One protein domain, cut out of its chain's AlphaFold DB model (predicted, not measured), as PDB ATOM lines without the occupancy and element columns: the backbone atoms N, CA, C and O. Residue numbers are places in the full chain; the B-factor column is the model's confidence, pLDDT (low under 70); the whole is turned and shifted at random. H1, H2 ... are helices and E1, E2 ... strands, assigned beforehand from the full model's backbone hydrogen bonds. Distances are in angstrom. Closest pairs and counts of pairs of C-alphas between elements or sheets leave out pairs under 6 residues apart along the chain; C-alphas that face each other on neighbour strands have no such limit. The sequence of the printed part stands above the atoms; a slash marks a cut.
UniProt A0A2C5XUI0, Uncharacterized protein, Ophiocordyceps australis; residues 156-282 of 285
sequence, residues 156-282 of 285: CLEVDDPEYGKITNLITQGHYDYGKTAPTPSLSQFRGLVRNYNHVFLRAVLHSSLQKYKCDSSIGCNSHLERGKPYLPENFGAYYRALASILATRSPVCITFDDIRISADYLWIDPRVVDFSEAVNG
ATOM      1  N   CYS A 156       4.031 -59.415  11.288       98.00
ATOM      2  CA  CYS A 156       5.479 -59.537  11.172       98.00
ATOM      3  C   CYS A 156       5.962 -59.514   9.719       98.00
ATOM      4  O   CYS A 156       5.283 -59.999   8.804       98.00
ATOM      5  N   LEU A 157       7.152 -58.951   9.537       98.12
ATOM      6  CA  LEU A 157       7.930 -58.976   8.311       98.12
ATOM      7  C   LEU A 157       9.262 -59.676   8.590       98.12
ATOM      8  O   LEU A 157      10.090 -59.176   9.359       98.12
ATOM      9  N   GLU A 158       9.441 -60.821   7.944       97.75
ATOM     10  CA  GLU A 158      10.639 -61.650   8.053       97.75
ATOM     11  C   GLU A 158      11.705 -61.223   7.054       97.75
ATOM     12  O   GLU A 158      11.391 -60.747   5.970       97.75
ATOM     13  N   VAL A 159      12.979 -61.435   7.380       97.75
ATOM     14  CA  VAL A 159      14.103 -61.028   6.512       97.75
ATOM     15  C   VAL A 159      14.144 -61.805   5.190       97.75
ATOM     16  O   VAL A 159      14.711 -61.314   4.207       97.75
ATOM     17  N   ASP A 160      13.576 -63.010   5.176       96.81
ATOM     18  CA  ASP A 160      13.429 -63.886   4.015       96.81
ATOM     19  C   ASP A 160      12.118 -63.661   3.246       96.81
ATOM     20  O   ASP A 160      11.924 -64.271   2.192       96.81
ATOM     21  N   ASP A 161      11.255 -62.748   3.711       96.25
ATOM     22  CA  ASP A 161      10.073 -62.333   2.966       96.25
ATOM     23  C   ASP A 161      10.512 -61.809   1.586       96.25
ATOM     24  O   ASP A 161      11.373 -60.917   1.491       96.25
ATOM     25  N   PRO A 162       9.958 -62.345   0.488       95.25
ATOM     26  CA  PRO A 162      10.434 -62.017  -0.848       95.25
ATOM     27  C   PRO A 162      10.168 -60.547  -1.224       95.25
ATOM     28  O   PRO A 162      10.818 -60.021  -2.130       95.25
ATOM     29  N   GLU A 163       9.272 -59.857  -0.511       96.25
ATOM     30  CA  GLU A 163       8.997 -58.431  -0.675       96.25
ATOM     31  C   GLU A 163       9.777 -57.544   0.314       96.25
ATOM     32  O   GLU A 163       9.709 -56.315   0.197       96.25
ATOM     33  N   TYR A 164      10.581 -58.104   1.235       97.62
ATOM     34  CA  TYR A 164      11.307 -57.343   2.268       97.62
ATOM     35  C   TYR A 164      12.102 -56.172   1.688       97.62
ATOM     36  O   TYR A 164      12.030 -55.043   2.177       97.62
ATOM     37  N   GLY A 165      12.859 -56.425   0.615       97.00
ATOM     38  CA  GLY A 165      13.676 -55.402  -0.039       97.00
ATOM     39  C   GLY A 165      12.837 -54.278  -0.647       97.00
ATOM     40  O   GLY A 165      13.187 -53.107  -0.515       97.00
ATOM     41  N   LYS A 166      11.694 -54.606  -1.260       96.44
ATOM     42  CA  LYS A 166      10.794 -53.608  -1.853       96.44
ATOM     43  C   LYS A 166      10.068 -52.798  -0.779       96.44
ATOM     44  O   LYS A 166       9.932 -51.589  -0.936       96.44
ATOM     45  N   ILE A 167       9.658 -53.435   0.320       97.56
ATOM     46  CA  ILE A 167       9.063 -52.772   1.491       97.56
ATOM     47  C   ILE A 167      10.071 -51.831   2.144       97.56
ATOM     48  O   ILE A 167       9.737 -50.684   2.443       97.56
ATOM     49  N   THR A 168      11.310 -52.297   2.315       96.62
ATOM     50  CA  THR A 168      12.420 -51.483   2.818       96.62
ATOM     51  C   THR A 168      12.589 -50.260   1.935       96.62
ATOM     52  O   THR A 168      12.428 -49.151   2.429       96.62
ATOM     53  N   ASN A 169      12.778 -50.452   0.626       94.56
ATOM     54  CA  ASN A 169      12.929 -49.352  -0.322       94.56
ATOM     55  C   ASN A 169      11.753 -48.370  -0.253       94.56
ATOM     56  O   ASN A 169      11.989 -47.175  -0.148       94.56
ATOM     57  N   LEU A 170      10.504 -48.848  -0.233       94.69
ATOM     58  CA  LEU A 170       9.318 -47.995  -0.123       94.69
ATOM     59  C   LEU A 170       9.351 -47.110   1.135       94.69
ATOM     60  O   LEU A 170       9.046 -45.922   1.061       94.69
ATOM     61  N   ILE A 171       9.702 -47.679   2.290       94.31
ATOM     62  CA  ILE A 171       9.698 -46.957   3.568       94.31
ATOM     63  C   ILE A 171      10.919 -46.034   3.686       94.31
ATOM     64  O   ILE A 171      10.802 -44.924   4.211       94.31
ATOM     65  N   THR A 172      12.082 -46.459   3.190       90.31
ATOM     66  CA  THR A 172      13.356 -45.753   3.372       90.31
ATOM     67  C   THR A 172      13.718 -44.801   2.235       90.31
ATOM     68  O   THR A 172      14.667 -44.036   2.408       90.31
ATOM     69  N   GLN A 173      13.001 -44.799   1.102       80.56
ATOM     70  CA  GLN A 173      13.284 -43.922  -0.049       80.56
ATOM     71  C   GLN A 173      13.356 -42.441   0.357       80.56
ATOM     72  O   GLN A 173      14.178 -41.696  -0.156       80.56
ATOM     73  N   GLY A 174      12.560 -42.025   1.345       62.06
ATOM     74  CA  GLY A 174      12.597 -40.669   1.896       62.06
ATOM     75  C   GLY A 174      13.592 -40.440   3.037       62.06
ATOM     76  O   GLY A 174      13.601 -39.339   3.566       62.06
ATOM     77  N   HIS A 175      14.382 -41.434   3.466       65.31
ATOM     78  CA  HIS A 175      15.266 -41.324   4.638       65.31
ATOM     79  C   HIS A 175      16.754 -41.157   4.283       65.31
ATOM     80  O   HIS A 175      17.474 -40.479   5.018       65.31
ATOM     81  N   TYR A 176      17.211 -41.735   3.162       58.97
ATOM     82  CA  TYR A 176      18.644 -41.863   2.840       58.97
ATOM     83  C   TYR A 176      19.108 -41.184   1.547       58.97
ATOM     84  O   TYR A 176      20.296 -41.246   1.222       58.97
ATOM     85  N   ASP A 177      18.221 -40.500   0.830       51.66
ATOM     86  CA  ASP A 177      18.603 -39.721  -0.344       51.66
ATOM     87  C   ASP A 177      19.535 -38.557   0.089       51.66
ATOM     88  O   ASP A 177      19.095 -37.567   0.669       51.66
ATOM     89  N   TYR A 178      20.840 -38.678  -0.212       43.84
ATOM     90  CA  TYR A 178      21.873 -37.615  -0.230       43.84
ATOM     91  C   TYR A 178      22.703 -37.291   1.028       43.84
ATOM     92  O   TYR A 178      23.108 -36.140   1.203       43.84
ATOM     93  N   GLY A 179      23.042 -38.256   1.893       49.62
ATOM     94  CA  GLY A 179      24.059 -38.040   2.952       49.62
ATOM     95  C   GLY A 179      23.702 -36.960   3.992       49.62
ATOM     96  O   GLY A 179      24.499 -36.627   4.866       49.62
ATOM     97  N   LYS A 180      22.481 -36.433   3.904       56.19
ATOM     98  CA  LYS A 180      21.782 -35.617   4.884       56.19
ATOM     99  C   LYS A 180      20.590 -36.456   5.317       56.19
ATOM    100  O   LYS A 180      19.940 -37.054   4.467       56.19
ATOM    101  N   THR A 181      20.308 -36.512   6.615       64.50
ATOM    102  CA  THR A 181      19.050 -37.074   7.120       64.50
ATOM    103  C   THR A 181      17.904 -36.367   6.416       64.50
ATOM    104  O   THR A 181      17.640 -35.194   6.695       64.50
ATOM    105  N   ALA A 182      17.279 -37.054   5.464       66.69
ATOM    106  CA  ALA A 182      16.144 -36.509   4.756       66.69
ATOM    107  C   ALA A 182      15.001 -36.281   5.763       66.69
ATOM    108  O   ALA A 182      14.887 -37.014   6.759       66.69
ATOM    109  N   PRO A 183      14.218 -35.204   5.586       78.81
ATOM    110  CA  PRO A 183      13.190 -34.840   6.545       78.81
ATOM    111  C   PRO A 183      12.170 -35.973   6.666       78.81
ATOM    112  O   PRO A 183      11.703 -36.504   5.661       78.81
ATOM    113  N   THR A 184      11.811 -36.328   7.902       86.50
ATOM    114  CA  THR A 184      10.716 -37.267   8.168       86.50
ATOM    115  C   THR A 184       9.469 -36.796   7.409       86.50
ATOM    116  O   THR A 184       9.089 -35.632   7.585       86.50
ATOM    117  N   PRO A 185       8.827 -37.645   6.580       90.81
ATOM    118  CA  PRO A 185       7.601 -37.262   5.890       90.81
ATOM    119  C   PRO A 185       6.530 -36.825   6.893       90.81
ATOM    120  O   PRO A 185       6.548 -37.225   8.061       90.81
ATOM    121  N   SER A 186       5.563 -36.024   6.447       93.12
ATOM    122  CA  SER A 186       4.381 -35.782   7.273       93.12
ATOM    123  C   SER A 186       3.576 -37.078   7.433       93.12
ATOM    124  O   SER A 186       3.644 -37.982   6.595       93.12
ATOM    125  N   LEU A 187       2.776 -37.170   8.498       92.75
ATOM    126  CA  LEU A 187       1.934 -38.345   8.731       92.75
ATOM    127  C   LEU A 187       0.983 -38.619   7.550       92.75
ATOM    128  O   LEU A 187       0.858 -39.764   7.125       92.75
ATOM    129  N   SER A 188       0.340 -37.579   7.003       93.62
ATOM    130  CA  SER A 188      -0.569 -37.714   5.851       93.62
ATOM    131  C   SER A 188       0.185 -38.180   4.599       93.62
ATOM    132  O   SER A 188      -0.228 -39.151   3.968       93.62
ATOM    133  N   GLN A 189       1.359 -37.602   4.303       93.19
ATOM    134  CA  GLN A 189       2.198 -38.038   3.178       93.19
ATOM    135  C   GLN A 189       2.586 -39.514   3.296       93.19
ATOM    136  O   GLN A 189       2.462 -40.268   2.332       93.19
ATOM    137  N   PHE A 190       3.016 -39.949   4.483       94.19
ATOM    138  CA  PHE A 190       3.404 -41.338   4.702       94.19
ATOM    139  C   PHE A 190       2.215 -42.299   4.607       94.19
ATOM    140  O   PHE A 190       2.311 -43.335   3.950       94.19
ATOM    141  N   ARG A 191       1.062 -41.950   5.194       93.56
ATOM    142  CA  ARG A 191      -0.171 -42.740   5.054       93.56
ATOM    143  C   ARG A 191      -0.600 -42.845   3.588       93.56
ATOM    144  O   ARG A 191      -0.935 -43.939   3.135       93.56
ATOM    145  N   GLY A 192      -0.533 -41.741   2.842       92.56
ATOM    146  CA  GLY A 192      -0.787 -41.688   1.401       92.56
ATOM    147  C   GLY A 192       0.159 -42.575   0.591       92.56
ATOM    148  O   GLY A 192      -0.273 -43.229  -0.355       92.56
ATOM    149  N   LEU A 193       1.424 -42.673   1.006       92.69
ATOM    150  CA  LEU A 193       2.407 -43.556   0.385       92.69
ATOM    151  C   LEU A 193       2.046 -45.036   0.577       92.69
ATOM    152  O   LEU A 193       2.055 -45.792  -0.390       92.69
ATOM    153  N   VAL A 194       1.722 -45.468   1.801       95.00
ATOM    154  CA  VAL A 194       1.571 -46.905   2.115       95.00
ATOM    155  C   VAL A 194       0.152 -47.458   1.923       95.00
ATOM    156  O   VAL A 194      -0.018 -48.670   1.789       95.00
ATOM    157  N   ARG A 195      -0.889 -46.609   1.877       93.88
ATOM    158  CA  ARG A 195      -2.309 -47.041   1.828       93.88
ATOM    159  C   ARG A 195      -2.668 -47.946   0.648       93.88
ATOM    160  O   ARG A 195      -3.602 -48.748   0.760       93.88
ATOM    161  N   ASN A 196      -1.937 -47.820  -0.456       93.31
ATOM    162  CA  ASN A 196      -2.263 -48.448  -1.732       93.31
ATOM    163  C   ASN A 196      -1.666 -49.844  -1.907       93.31
ATOM    164  O   ASN A 196      -1.919 -50.471  -2.931       93.31
ATOM    165  N   TYR A 197      -0.916 -50.354  -0.934       96.31
ATOM    166  CA  TYR A 197      -0.322 -51.683  -1.011       96.31
ATOM    167  C   TYR A 197      -1.147 -52.709  -0.234       96.31
ATOM    168  O   TYR A 197      -1.746 -52.403   0.802       96.31
ATOM    169  N   ASN A 198      -1.187 -53.934  -0.754       95.19
ATOM    170  CA  ASN A 198      -1.907 -55.053  -0.146       95.19
ATOM    171  C   ASN A 198      -1.078 -55.835   0.888       95.19
ATOM    172  O   ASN A 198      -1.625 -56.668   1.604       95.19
ATOM    173  N   HIS A 199       0.234 -55.600   0.981       96.69
ATOM    174  CA  HIS A 199       1.077 -56.372   1.886       96.69
ATOM    175  C   HIS A 199       0.631 -56.170   3.341       96.69
ATOM    176  O   HIS A 199       0.585 -55.036   3.823       96.69
ATOM    177  N   VAL A 200       0.339 -57.257   4.062       96.38
ATOM    178  CA  VAL A 200      -0.199 -57.216   5.439       96.38
ATOM    179  C   VAL A 200       0.667 -56.356   6.354       96.38
ATOM    180  O   VAL A 200       0.154 -55.520   7.093       96.38
ATOM    181  N   PHE A 201       1.992 -56.489   6.270       97.88
ATOM    182  CA  PHE A 201       2.884 -55.657   7.074       97.88
ATOM    183  C   PHE A 201       2.738 -54.160   6.755       97.88
ATOM    184  O   PHE A 201       2.680 -53.349   7.672       97.88
ATOM    185  N   LEU A 202       2.582 -53.769   5.483       97.31
ATOM    186  CA  LEU A 202       2.346 -52.366   5.112       97.31
ATOM    187  C   LEU A 202       0.980 -51.864   5.602       97.31
ATOM    188  O   LEU A 202       0.828 -50.687   5.932       97.31
ATOM    189  N   ARG A 203      -0.009 -52.756   5.715       95.38
ATOM    190  CA  ARG A 203      -1.284 -52.455   6.376       95.38
ATOM    191  C   ARG A 203      -1.088 -52.190   7.856       95.38
ATOM    192  O   ARG A 203      -1.617 -51.200   8.357       95.38
ATOM    193  N   ALA A 204      -0.301 -53.020   8.534       96.62
ATOM    194  CA  ALA A 204       0.027 -52.797   9.930       96.62
ATOM    195  C   ALA A 204       0.771 -51.467  10.107       96.62
ATOM    196  O   ALA A 204       0.356 -50.670  10.940       96.62
ATOM    197  N   VAL A 205       1.748 -51.176   9.238       97.00
ATOM    198  CA  VAL A 205       2.482 -49.902   9.182       97.00
ATOM    199  C   VAL A 205       1.550 -48.702   9.006       97.00
ATOM    200  O   VAL A 205       1.750 -47.668   9.644       97.00
ATOM    201  N   LEU A 206       0.526 -48.807   8.154       95.00
ATOM    202  CA  LEU A 206      -0.475 -47.752   7.999       95.00
ATOM    203  C   LEU A 206      -1.253 -47.534   9.304       95.00
ATOM    204  O   LEU A 206      -1.383 -46.400   9.759       95.00
ATOM    205  N   HIS A 207      -1.770 -48.614   9.893       92.81
ATOM    206  CA  HIS A 207      -2.596 -48.560  11.101       92.81
ATOM    207  C   HIS A 207      -1.823 -48.084  12.337       92.81
ATOM    208  O   HIS A 207      -2.406 -47.444  13.208       92.81
ATOM    209  N   SER A 208      -0.523 -48.356  12.393       94.81
ATOM    210  CA  SER A 208       0.382 -47.892  13.443       94.81
ATOM    211  C   SER A 208       0.920 -46.486  13.225       94.81
ATOM    212  O   SER A 208       1.525 -45.930  14.133       94.81
ATOM    213  N   SER A 209       0.730 -45.883  12.052       94.88
ATOM    214  CA  SER A 209       1.183 -44.518  11.795       94.88
ATOM    215  C   SER A 209       0.247 -43.537  12.497       94.88
ATOM    216  O   SER A 209      -0.764 -43.130  11.928       94.88
ATOM    217  N   LEU A 210       0.557 -43.175  13.741       93.25
ATOM    218  CA  LEU A 210      -0.250 -42.297  14.594       93.25
ATOM    219  C   LEU A 210       0.491 -41.013  14.969       93.25
ATOM    220  O   LEU A 210       1.721 -40.963  14.976       93.25
ATOM    221  N   GLN A 211      -0.268 -39.981  15.346       92.44
ATOM    222  CA  GLN A 211       0.306 -38.760  15.919       92.44
ATOM    223  C   GLN A 211       0.843 -38.990  17.335       92.44
ATOM    224  O   GLN A 211       1.907 -38.479  17.681       92.44
ATOM    225  N   LYS A 212       0.097 -39.750  18.141       91.44
ATOM    226  CA  LYS A 212       0.391 -40.048  19.542       91.44
ATOM    227  C   LYS A 212       0.266 -41.543  19.777       91.44
ATOM    228  O   LYS A 212      -0.556 -42.200  19.144       91.44
ATOM    229  N   TYR A 213       1.055 -42.034  20.717       91.69
ATOM    230  CA  TYR A 213       1.110 -43.440  21.084       91.69
ATOM    231  C   TYR A 213       0.930 -43.571  22.587       91.69
ATOM    232  O   TYR A 213       1.247 -42.653  23.347       91.69
ATOM    233  N   LYS A 214       0.417 -44.721  23.015       90.81
ATOM    234  CA  LYS A 214       0.219 -45.038  24.423       90.81
ATOM    235  C   LYS A 214       0.664 -46.468  24.689       90.81
ATOM    236  O   LYS A 214       0.306 -47.375  23.945       90.81
ATOM    237  N   CYS A 215       1.431 -46.659  25.758       85.25
ATOM    238  CA  CYS A 215       1.755 -47.998  26.225       85.25
ATOM    239  C   CYS A 215       0.633 -48.516  27.117       85.25
ATOM    240  O   CYS A 215       0.430 -47.986  28.205       85.25
ATOM    241  N   ASP A 216      -0.040 -49.568  26.662       82.56
ATOM    242  CA  ASP A 216      -1.010 -50.327  27.460       82.56
ATOM    243  C   ASP A 216      -0.623 -51.818  27.558       82.56
ATOM    244  O   ASP A 216      -1.455 -52.658  27.896       82.56
ATOM    245  N   SER A 217       0.626 -52.176  27.230       84.38
ATOM    246  CA  SER A 217       1.097 -53.559  27.356       84.38
ATOM    247  C   SER A 217       1.276 -53.964  28.812       84.38
ATOM    248  O   SER A 217       1.844 -53.213  29.607       84.38
ATOM    249  N   SER A 218       0.832 -55.178  29.155       89.25
ATOM    250  CA  SER A 218       0.924 -55.704  30.523       89.25
ATOM    251  C   SER A 218       2.365 -55.900  30.995       89.25
ATOM    252  O   SER A 218       2.627 -55.870  32.195       89.25
ATOM    253  N   ILE A 219       3.305 -56.066  30.062       89.56
ATOM    254  CA  ILE A 219       4.737 -56.215  30.346       89.56
ATOM    255  C   ILE A 219       5.492 -54.875  30.363       89.56
ATOM    256  O   ILE A 219       6.697 -54.860  30.608       89.56
ATOM    257  N   GLY A 220       4.790 -53.756  30.141       91.94
ATOM    258  CA  GLY A 220       5.379 -52.425  29.993       91.94
ATOM    259  C   GLY A 220       6.078 -52.237  28.645       91.94
ATOM    260  O   GLY A 220       6.397 -53.207  27.967       91.94
ATOM    261  N   CYS A 221       6.309 -50.981  28.249       93.69
ATOM    262  CA  CYS A 221       6.966 -50.640  26.986       93.69
ATOM    263  C   CYS A 221       8.285 -49.916  27.214       93.69
ATOM    264  O   CYS A 221       8.421 -49.103  28.129       93.69
ATOM    265  N   ASN A 222       9.231 -50.180  26.322       95.25
ATOM    266  CA  ASN A 222      10.530 -49.543  26.300       95.25
ATOM    267  C   ASN A 222      10.500 -48.271  25.451       95.25
ATOM    268  O   ASN A 222       9.848 -48.205  24.407       95.25
ATOM    269  N   SER A 223      11.284 -47.280  25.872       94.31
ATOM    270  CA  SER A 223      11.562 -46.063  25.101       94.31
ATOM    271  C   SER A 223      12.666 -46.253  24.054       94.31
ATOM    272  O   SER A 223      12.894 -45.368  23.232       94.31
ATOM    273  N   HIS A 224      13.348 -47.401  24.053       95.06
ATOM    274  CA  HIS A 224      14.362 -47.782  23.071       95.06
ATOM    275  C   HIS A 224      14.005 -49.105  22.394       95.06
ATOM    276  O   HIS A 224      13.356 -49.971  22.981       95.06
ATOM    277  N   LEU A 225      14.442 -49.258  21.144       95.38
ATOM    278  CA  LEU A 225      14.290 -50.504  20.402       95.38
ATOM    279  C   LEU A 225      15.166 -51.594  21.018       95.38
ATOM    280  O   LEU A 225      16.383 -51.444  21.124       95.38
ATOM    281  N   GLU A 226      14.545 -52.708  21.380       96.69
ATOM    282  CA  GLU A 226      15.217 -53.891  21.898       96.69
ATOM    283  C   GLU A 226      14.469 -55.132  21.414       96.69
ATOM    284  O   GLU A 226      13.249 -55.110  21.237       96.69
ATOM    285  N   ARG A 227      15.198 -56.219  21.164       96.94
ATOM    286  CA  ARG A 227      14.577 -57.459  20.707       96.94
ATOM    287  C   ARG A 227      13.703 -58.077  21.799       96.94
ATOM    288  O   ARG A 227      14.065 -58.057  22.975       96.94
ATOM    289  N   GLY A 228      12.549 -58.614  21.406       95.62
ATOM    290  CA  GLY A 228      11.591 -59.252  22.317       95.62
ATOM    291  C   GLY A 228      10.886 -58.313  23.296       95.62
ATOM    292  O   GLY A 228      10.139 -58.790  24.148       95.62
ATOM    293  N   LYS A 229      11.103 -56.995  23.201       96.00
ATOM    294  CA  LYS A 229      10.475 -56.005  24.080       96.00
ATOM    295  C   LYS A 229       9.684 -54.984  23.263       96.00
ATOM    296  O   LYS A 229      10.172 -54.550  22.219       96.00
ATOM    297  N   PRO A 230       8.489 -54.581  23.722       96.00
ATOM    298  CA  PRO A 230       7.652 -53.659  22.975       96.00
ATOM    299  C   PRO A 230       8.247 -52.259  23.037       96.00
ATOM    300  O   PRO A 230       8.393 -51.674  24.110       96.00
ATOM    301  N   TYR A 231       8.575 -51.710  21.878       96.88
ATOM    302  CA  TYR A 231       8.989 -50.325  21.733       96.88
ATOM    303  C   TYR A 231       7.770 -49.414  21.569       96.88
ATOM    304  O   TYR A 231       6.932 -49.637  20.687       96.88
ATOM    305  N   LEU A 232       7.708 -48.362  22.391       95.50
ATOM    306  CA  LEU A 232       6.716 -47.297  22.284       95.50
ATOM    307  C   LEU A 232       7.356 -46.039  21.671       95.50
ATOM    308  O   LEU A 232       8.141 -45.363  22.341       95.50
ATOM    309  N   PRO A 233       7.000 -45.663  20.435       95.25
ATOM    310  CA  PRO A 233       7.460 -44.407  19.862       95.25
ATOM    311  C   PRO A 233       6.770 -43.205  20.520       95.25
ATOM    312  O   PRO A 233       5.574 -43.225  20.782       95.25
ATOM    313  N   GLU A 234       7.500 -42.109  20.730       93.62
ATOM    314  CA  GLU A 234       6.942 -40.884  21.334       93.62
ATOM    315  C   GLU A 234       5.943 -40.162  20.413       93.62
ATOM    316  O   GLU A 234       4.986 -39.533  20.860       93.62
ATOM    317  N   ASN A 235       6.195 -40.213  19.105       93.38
ATOM    318  CA  ASN A 235       5.421 -39.553  18.057       93.38
ATOM    319  C   ASN A 235       5.701 -40.218  16.701       93.38
ATOM    320  O   ASN A 235       6.561 -41.098  16.588       93.38
ATOM    321  N   PHE A 236       4.992 -39.786  15.654       94.38
ATOM    322  CA  PHE A 236       5.148 -40.343  14.308       94.38
ATOM    323  C   PHE A 236       6.599 -40.307  13.801       94.38
ATOM    324  O   PHE A 236       7.063 -41.256  13.176       94.38
ATOM    325  N   GLY A 237       7.345 -39.240  14.098       94.31
ATOM    326  CA  GLY A 237       8.734 -39.111  13.663       94.31
ATOM    327  C   GLY A 237       9.681 -40.099  14.349       94.31
ATOM    328  O   GLY A 237      10.631 -40.574  13.726       94.31
ATOM    329  N   ALA A 238       9.435 -40.431  15.620       94.00
ATOM    330  CA  ALA A 238      10.148 -41.501  16.318       94.00
ATOM    331  C   ALA A 238       9.791 -42.877  15.731       94.00
ATOM    332  O   ALA A 238      10.691 -43.645  15.400       94.00
ATOM    333  N   TYR A 239       8.497 -43.134  15.504       95.94
ATOM    334  CA  TYR A 239       8.001 -44.356  14.863       95.94
ATOM    335  C   TYR A 239       8.632 -44.595  13.483       95.94
ATOM    336  O   TYR A 239       9.194 -45.660  13.234       95.94
ATOM    337  N   TYR A 240       8.592 -43.590  12.602       95.56
ATOM    338  CA  TYR A 240       9.132 -43.694  11.248       95.56
ATOM    339  C   TYR A 240      10.640 -43.973  11.251       95.56
ATOM    340  O   TYR A 240      11.092 -44.881  10.558       95.56
ATOM    341  N   ARG A 241      11.423 -43.244  12.062       93.75
ATOM    342  CA  ARG A 241      12.879 -43.454  12.164       93.75
ATOM    343  C   ARG A 241      13.226 -44.832  12.720       93.75
ATOM    344  O   ARG A 241      14.136 -45.475  12.203       93.75
ATOM    345  N   ALA A 242      12.495 -45.290  13.737       95.50
ATOM    346  CA  ALA A 242      12.638 -46.633  14.284       95.50
ATOM    347  C   ALA A 242      12.391 -47.688  13.197       95.50
ATOM    348  O   ALA A 242      13.268 -48.504  12.928       95.50
ATOM    349  N   LEU A 243      11.251 -47.617  12.505       96.94
ATOM    350  CA  LEU A 243      10.909 -48.543  11.426       96.94
ATOM    351  C   LEU A 243      11.938 -48.517  10.285       96.94
ATOM    352  O   LEU A 243      12.410 -49.568   9.864       96.94
ATOM    353  N   ALA A 244      12.329 -47.330   9.814       95.00
ATOM    354  CA  ALA A 244      13.327 -47.179   8.757       95.00
ATOM    355  C   ALA A 244      14.686 -47.780   9.157       95.00
ATOM    356  O   ALA A 244      15.303 -48.477   8.357       95.00
ATOM    357  N   SER A 245      15.129 -47.566  10.400       93.88
ATOM    358  CA  SER A 245      16.382 -48.125  10.923       93.88
ATOM    359  C   SER A 245      16.340 -49.655  11.034       93.88
ATOM    360  O   SER A 245      17.299 -50.330  10.649       93.88
ATOM    361  N   ILE A 246      15.222 -50.215  11.502       96.31
ATOM    362  CA  ILE A 246      15.005 -51.667  11.575       96.31
ATOM    363  C   ILE A 246      15.121 -52.306  10.185       96.31
ATOM    364  O   ILE A 246      15.848 -53.285  10.009       96.31
ATOM    365  N   LEU A 247      14.450 -51.723   9.188       96.44
ATOM    366  CA  LEU A 247      14.446 -52.236   7.818       96.44
ATOM    367  C   LEU A 247      15.808 -52.066   7.130       96.44
ATOM    368  O   LEU A 247      16.294 -52.990   6.478       96.44
ATOM    369  N   ALA A 248      16.481 -50.929   7.335       93.25
ATOM    370  CA  ALA A 248      17.816 -50.676   6.789       93.25
ATOM    371  C   ALA A 248      18.874 -51.664   7.314       93.25
ATOM    372  O   ALA A 248      19.813 -52.005   6.599       93.25
ATOM    373  N   THR A 249      18.711 -52.157   8.546       95.31
ATOM    374  CA  THR A 249      19.597 -53.173   9.144       95.31
ATOM    375  C   THR A 249      19.184 -54.609   8.822       95.31
ATOM    376  O   THR A 249      19.787 -55.542   9.353       95.31
ATOM    377  N   ARG A 250      18.179 -54.807   7.956       96.75
ATOM    378  CA  ARG A 250      17.622 -56.121   7.603       96.75
ATOM    379  C   ARG A 250      17.238 -56.957   8.829       96.75
ATOM    380  O   ARG A 250      17.523 -58.150   8.881       96.75
ATOM    381  N   SER A 251      16.622 -56.336   9.834       97.75
ATOM    382  CA  SER A 251      16.141 -57.049  11.022       97.75
ATOM    383  C   SER A 251      14.675 -57.483  10.867       97.75
ATOM    384  O   SER A 251      13.880 -56.727  10.300       97.75
ATOM    385  N   PRO A 252      14.288 -58.667  11.382       98.12
ATOM    386  CA  PRO A 252      12.887 -59.073  11.422       98.12
ATOM    387  C   PRO A 252      12.120 -58.186  12.407       98.12
ATOM    388  O   PRO A 252      12.652 -57.771  13.447       98.12
ATOM    389  N   VAL A 253      10.871 -57.875  12.070       98.38
ATOM    390  CA  VAL A 253      10.080 -56.886  12.808       98.38
ATOM    391  C   VAL A 253       8.614 -57.261  12.895       98.38
ATOM    392  O   VAL A 253       8.035 -57.705  11.910       98.38
ATOM    393  N   CYS A 254       8.001 -57.026  14.053       98.19
ATOM    394  CA  CYS A 254       6.565 -57.192  14.262       98.19
ATOM    395  C   CYS A 254       5.911 -55.896  14.745       98.19
ATOM    396  O   CYS A 254       6.485 -55.134  15.529       98.19
ATOM    397  N   ILE A 255       4.670 -55.688  14.308       97.44
ATOM    398  CA  ILE A 255       3.762 -54.655  14.812       97.44
ATOM    399  C   ILE A 255       2.570 -55.347  15.478       97.44
ATOM    400  O   ILE A 255       1.972 -56.251  14.892       97.44
ATOM    401  N   THR A 256       2.209 -54.927  16.689       95.44
ATOM    402  CA  THR A 256       1.055 -55.463  17.436       95.44
ATOM    403  C   THR A 256      -0.003 -54.396  17.686       95.44
ATOM    404  O   THR A 256       0.270 -53.205  17.609       95.44
ATOM    405  N   PHE A 257      -1.230 -54.812  17.999       92.69
ATOM    406  CA  PHE A 257      -2.324 -53.889  18.337       92.69
ATOM    407  C   PHE A 257      -3.082 -54.286  19.612       92.69
ATOM    408  O   PHE A 257      -4.163 -53.749  19.899       92.69
ATOM    409  N   ASP A 258      -2.535 -55.254  20.340       91.38
ATOM    410  CA  ASP A 258      -3.077 -55.819  21.567       91.38
ATOM    411  C   ASP A 258      -1.954 -56.470  22.387       91.38
ATOM    412  O   ASP A 258      -0.787 -56.457  21.983       91.38
ATOM    413  N   ASP A 259      -2.308 -57.034  23.538       90.56
ATOM    414  CA  ASP A 259      -1.383 -57.670  24.468       90.56
ATOM    415  C   ASP A 259      -0.937 -59.059  24.018       90.56
ATOM    416  O   ASP A 259      -1.401 -60.095  24.489       90.56
ATOM    417  N   ILE A 260      -0.010 -59.055  23.062       91.56
ATOM    418  CA  ILE A 260       0.566 -60.240  22.434       91.56
ATOM    419  C   ILE A 260       2.051 -60.300  22.765       91.56
ATOM    420  O   ILE A 260       2.758 -59.303  22.667       91.56
ATOM    421  N   ARG A 261       2.544 -61.491  23.107       92.62
ATOM    422  CA  ARG A 261       3.982 -61.729  23.268       92.62
ATOM    423  C   ARG A 261       4.618 -62.076  21.930       92.62
ATOM    424  O   ARG A 261       4.118 -62.943  21.218       92.62
ATOM    425  N   ILE A 262       5.741 -61.436  21.636       94.75
ATOM    426  CA  ILE A 262       6.554 -61.686  20.442       94.75
ATOM    427  C   ILE A 262       7.834 -62.422  20.844       94.75
ATOM    428  O   ILE A 262       8.338 -62.222  21.950       94.75
ATOM    429  N   SER A 263       8.357 -63.277  19.958       95.88
ATOM    430  CA  SER A 263       9.657 -63.928  20.171       95.88
ATOM    431  C   SER A 263      10.773 -62.890  20.368       95.88
ATOM    432  O   SER A 263      10.754 -61.804  19.783       95.88
ATOM    433  N   ALA A 264      11.791 -63.265  21.147       96.62
ATOM    434  CA  ALA A 264      13.019 -62.494  21.323       96.62
ATOM    435  C   ALA A 264      13.851 -62.354  20.036       96.62
ATOM    436  O   ALA A 264      14.838 -61.628  20.026       96.62
ATOM    437  N   ASP A 265      13.451 -62.997  18.942       97.38
ATOM    438  CA  ASP A 265      14.111 -62.846  17.647       97.38
ATOM    439  C   ASP A 265      13.678 -61.582  16.901       97.38
ATOM    440  O   ASP A 265      14.375 -61.160  15.984       97.38
ATOM    441  N   TYR A 266      12.589 -60.920  17.300       97.94
ATOM    442  CA  TYR A 266      12.036 -59.774  16.573       97.94
ATOM    443  C   TYR A 266      12.311 -58.453  17.270       97.94
ATOM    444  O   TYR A 266      12.275 -58.347  18.499       97.94
ATOM    445  N   LEU A 267      12.495 -57.409  16.464       98.06
ATOM    446  CA  LEU A 267      12.246 -56.047  16.918       98.06
ATOM    447  C   LEU A 267      10.735 -55.806  16.906       98.06
ATOM    448  O   LEU A 267      10.032 -56.220  15.986       98.06
ATOM    449  N   TRP A 268      10.217 -55.169  17.948       96.56
ATOM    450  CA  TRP A 268       8.781 -55.111  18.186       96.56
ATOM    451  C   TRP A 268       8.335 -53.676  18.428       96.56
ATOM    452  O   TRP A 268       8.792 -53.032  19.365       96.56
ATOM    453  N   ILE A 269       7.428 -53.180  17.587       96.44
ATOM    454  CA  ILE A 269       6.750 -51.897  17.783       96.44
ATOM    455  C   ILE A 269       5.334 -52.177  18.307       96.44
ATOM    456  O   ILE A 269       4.576 -52.891  17.648       96.44
ATOM    457  N   ASP A 270       4.958 -51.591  19.451       93.69
ATOM    458  CA  ASP A 270       3.595 -51.684  20.012       93.69
ATOM    459  C   ASP A 270       2.892 -50.306  20.001       93.69
ATOM    460  O   ASP A 270       2.884 -49.576  20.995       93.69
ATOM    461  N   PRO A 271       2.335 -49.891  18.852       85.00
ATOM    462  CA  PRO A 271       1.834 -48.547  18.603       85.00
ATOM    463  C   PRO A 271       0.385 -48.329  19.072       85.00
ATOM    464  O   PRO A 271      -0.355 -47.616  18.397       85.00
ATOM    465  N   ARG A 272      -0.062 -48.981  20.156       81.44
ATOM    466  CA  ARG A 272      -1.496 -49.182  20.445       81.44
ATOM    467  C   ARG A 272      -2.365 -47.947  20.212       81.44
ATOM    468  O   ARG A 272      -2.130 -46.857  20.733       81.44
ATOM    469  N   VAL A 273      -3.410 -48.185  19.425       64.56
ATOM    470  CA  VAL A 273      -4.384 -47.189  19.002       64.56
ATOM    471  C   VAL A 273      -5.456 -47.065  20.084       64.56
ATOM    472  O   VAL A 273      -6.120 -48.050  20.405       64.56
ATOM    473  N   VAL A 274      -5.639 -45.863  20.635       61.12
ATOM    474  CA  VAL A 274      -6.711 -45.593  21.610       61.12
ATOM    475  C   VAL A 274      -8.089 -45.635  20.926       61.12
ATOM    476  O   VAL A 274      -9.049 -46.107  21.528       61.12
ATOM    477  N   ASP A 275      -8.170 -45.252  19.643       63.03
ATOM    478  CA  ASP A 275      -9.344 -45.446  18.780       63.03
ATOM    479  C   ASP A 275      -8.956 -45.615  17.291       63.03
ATOM    480  O   ASP A 275      -8.399 -44.723  16.653       63.03
ATOM    481  N   PHE A 276      -9.272 -46.773  16.700       57.84
ATOM    482  CA  PHE A 276      -9.008 -47.077  15.284       57.84
ATOM    483  C   PHE A 276      -9.810 -46.221  14.296       57.84
ATOM    484  O   PHE A 276      -9.470 -46.189  13.107       57.84
ATOM    485  N   SER A 277     -10.854 -45.521  14.751       56.59
ATOM    486  CA  SER A 277     -11.592 -44.578  13.913       56.59
ATOM    487  C   SER A 277     -10.695 -43.432  13.410       56.59
ATOM    488  O   SER A 277     -10.827 -43.021  12.254       56.59
ATOM    489  N   GLU A 278      -9.698 -43.020  14.200       52.53
ATOM    490  CA  GLU A 278      -8.735 -41.964  13.852       52.53
ATOM    491  C   GLU A 278      -7.666 -42.420  12.843       52.53
ATOM    492  O   GLU A 278      -7.126 -41.615  12.076       52.53
ATOM    493  N   ALA A 279      -7.348 -43.718  12.818       53.47
ATOM    494  CA  ALA A 279      -6.304 -44.264  11.950       53.47
ATOM    495  C   ALA A 279      -6.732 -44.333  10.475       53.47
ATOM    496  O   ALA A 279      -5.884 -44.234   9.589       53.47
ATOM    497  N   VAL A 280      -8.034 -44.492  10.216       54.69
ATOM    498  CA  VAL A 280      -8.583 -44.671   8.860       54.69
ATOM    499  C   VAL A 280      -9.333 -43.429   8.361       54.69
ATOM    500  O   VAL A 280      -9.353 -43.205   7.157       54.69
ATOM    501  N   ASN A 281      -9.891 -42.603   9.260       48.47
ATOM    502  CA  ASN A 281     -10.740 -41.457   8.890       48.47
ATOM    503  C   ASN A 281     -10.271 -40.087   9.439       48.47
ATOM    504  O   ASN A 281     -10.995 -39.107   9.286       48.47
ATOM    505  N   GLY A 282      -9.105 -39.986  10.095       36.22
ATOM    506  CA  GLY A 282      -8.555 -38.705  10.582       36.22
ATOM    507  C   GLY A 282      -7.774 -37.938   9.501       36.22
ATOM    508  O   GLY A 282      -7.075 -38.566   8.708       36.22
TER     509      GLY A 282
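Overview. This is residues 156 to 282 of the 285 residues of an uncharacterized protein of Ophiocordyceps australis (UniProt A0A2C5XUI0). Four helices, H1 to H4, gather beside a very small sheet of two short strands, E1 and E2, with the helical hairpin H2 and H3 on one side, H1 packed on one end of H4, and H5 at the rim on H3. Long loops reach the two ends of the longest axis, residues 173 to 186 at one and residues 209 to 235 at the other. The printed part has 127 residues with five named helices and two named strands, in the order H1 H2 H3 H4 E1 E2 H5; the sheet, E1 beside E2, is parallel. The class is mostly helix, though under half of the residues are in named elements. The whole is compact, with a radius of gyration of the C-alphas of 13.7 A, and rounded, spanning 41 by 33 by 29 A.

Arrangement. E1, residues 253 to 255, and E2, residues 267 to 269, are parallel neighbours at 20 degrees, with N 254 and O 267 at 2.9 A and N 269 and O 254 at 3.0 A, within hydrogen-bond range. Short pairings add residues 156 to 157, antiparallel to residues 253 to 254 of E1, and residues 230 to 231, parallel to residues 268 to 269 of E2. The closest C-alphas of H4, residues 236 to 248, and E2 are those of Ile 246 and Leu 267, 7.4 A apart. H1, residues 164 to 172, touches H4 at residues 244 to 248 alone, closest at the C-alphas of Thr 168 and Leu 247, 5.4 A; they run opposite ways at a steep tilt of 37 degrees, only just past shallow. The closest C-alphas of H3, residues 200 to 208, and E1 are those of Ala 204 and Ile 255, 6.4 A apart. H2, residues 187 to 194, and H3 form a helical hairpin and touch at the C-alphas of Arg 191 and Leu 206, 5.8 A, opposite ways at a shallow tilt of 8 degrees. H5, residues 276 to 281, touches H3 about perpendicular, at 83 degrees, closest at the C-alphas of His 207 and Ala 279, 5.7 A. H3 and H4 are near each other, and H4 and H5 are apart. In H1, H2, H3 and H4 every O i to N i+4 pair is within hydrogen-bond range; in H5 it is 1 of 2.

Along the chain. H4, the longest helix, measures 18.0 A from first to last C-alpha, H3 12.3 A, H1 11.8 A and H2 10.8 A; H5 measures 8.7 A, E1 7.0 A and E2 6.9 A. H1 begins at C-alpha 164, (11.307, -57.343, 2.268). H4 begins at C-alpha 236, (5.148, -40.343, 14.308), and H5 ends at C-alpha 281, (-10.740, -41.457, 8.890).

Size, cuts and confidence. The two C-alphas farthest apart are those of Tyr 178 and Ser 218, 41.4 A. The printed part has no cut. The links H1 to H2, H3 to H4 and E1 to E2 are long, with 14, 27 and 11 residues. The mean pLDDT of the printed part is 88.4; residues 174 to 182 and 273 to 282 are under 70, and H5 has a mean of 54.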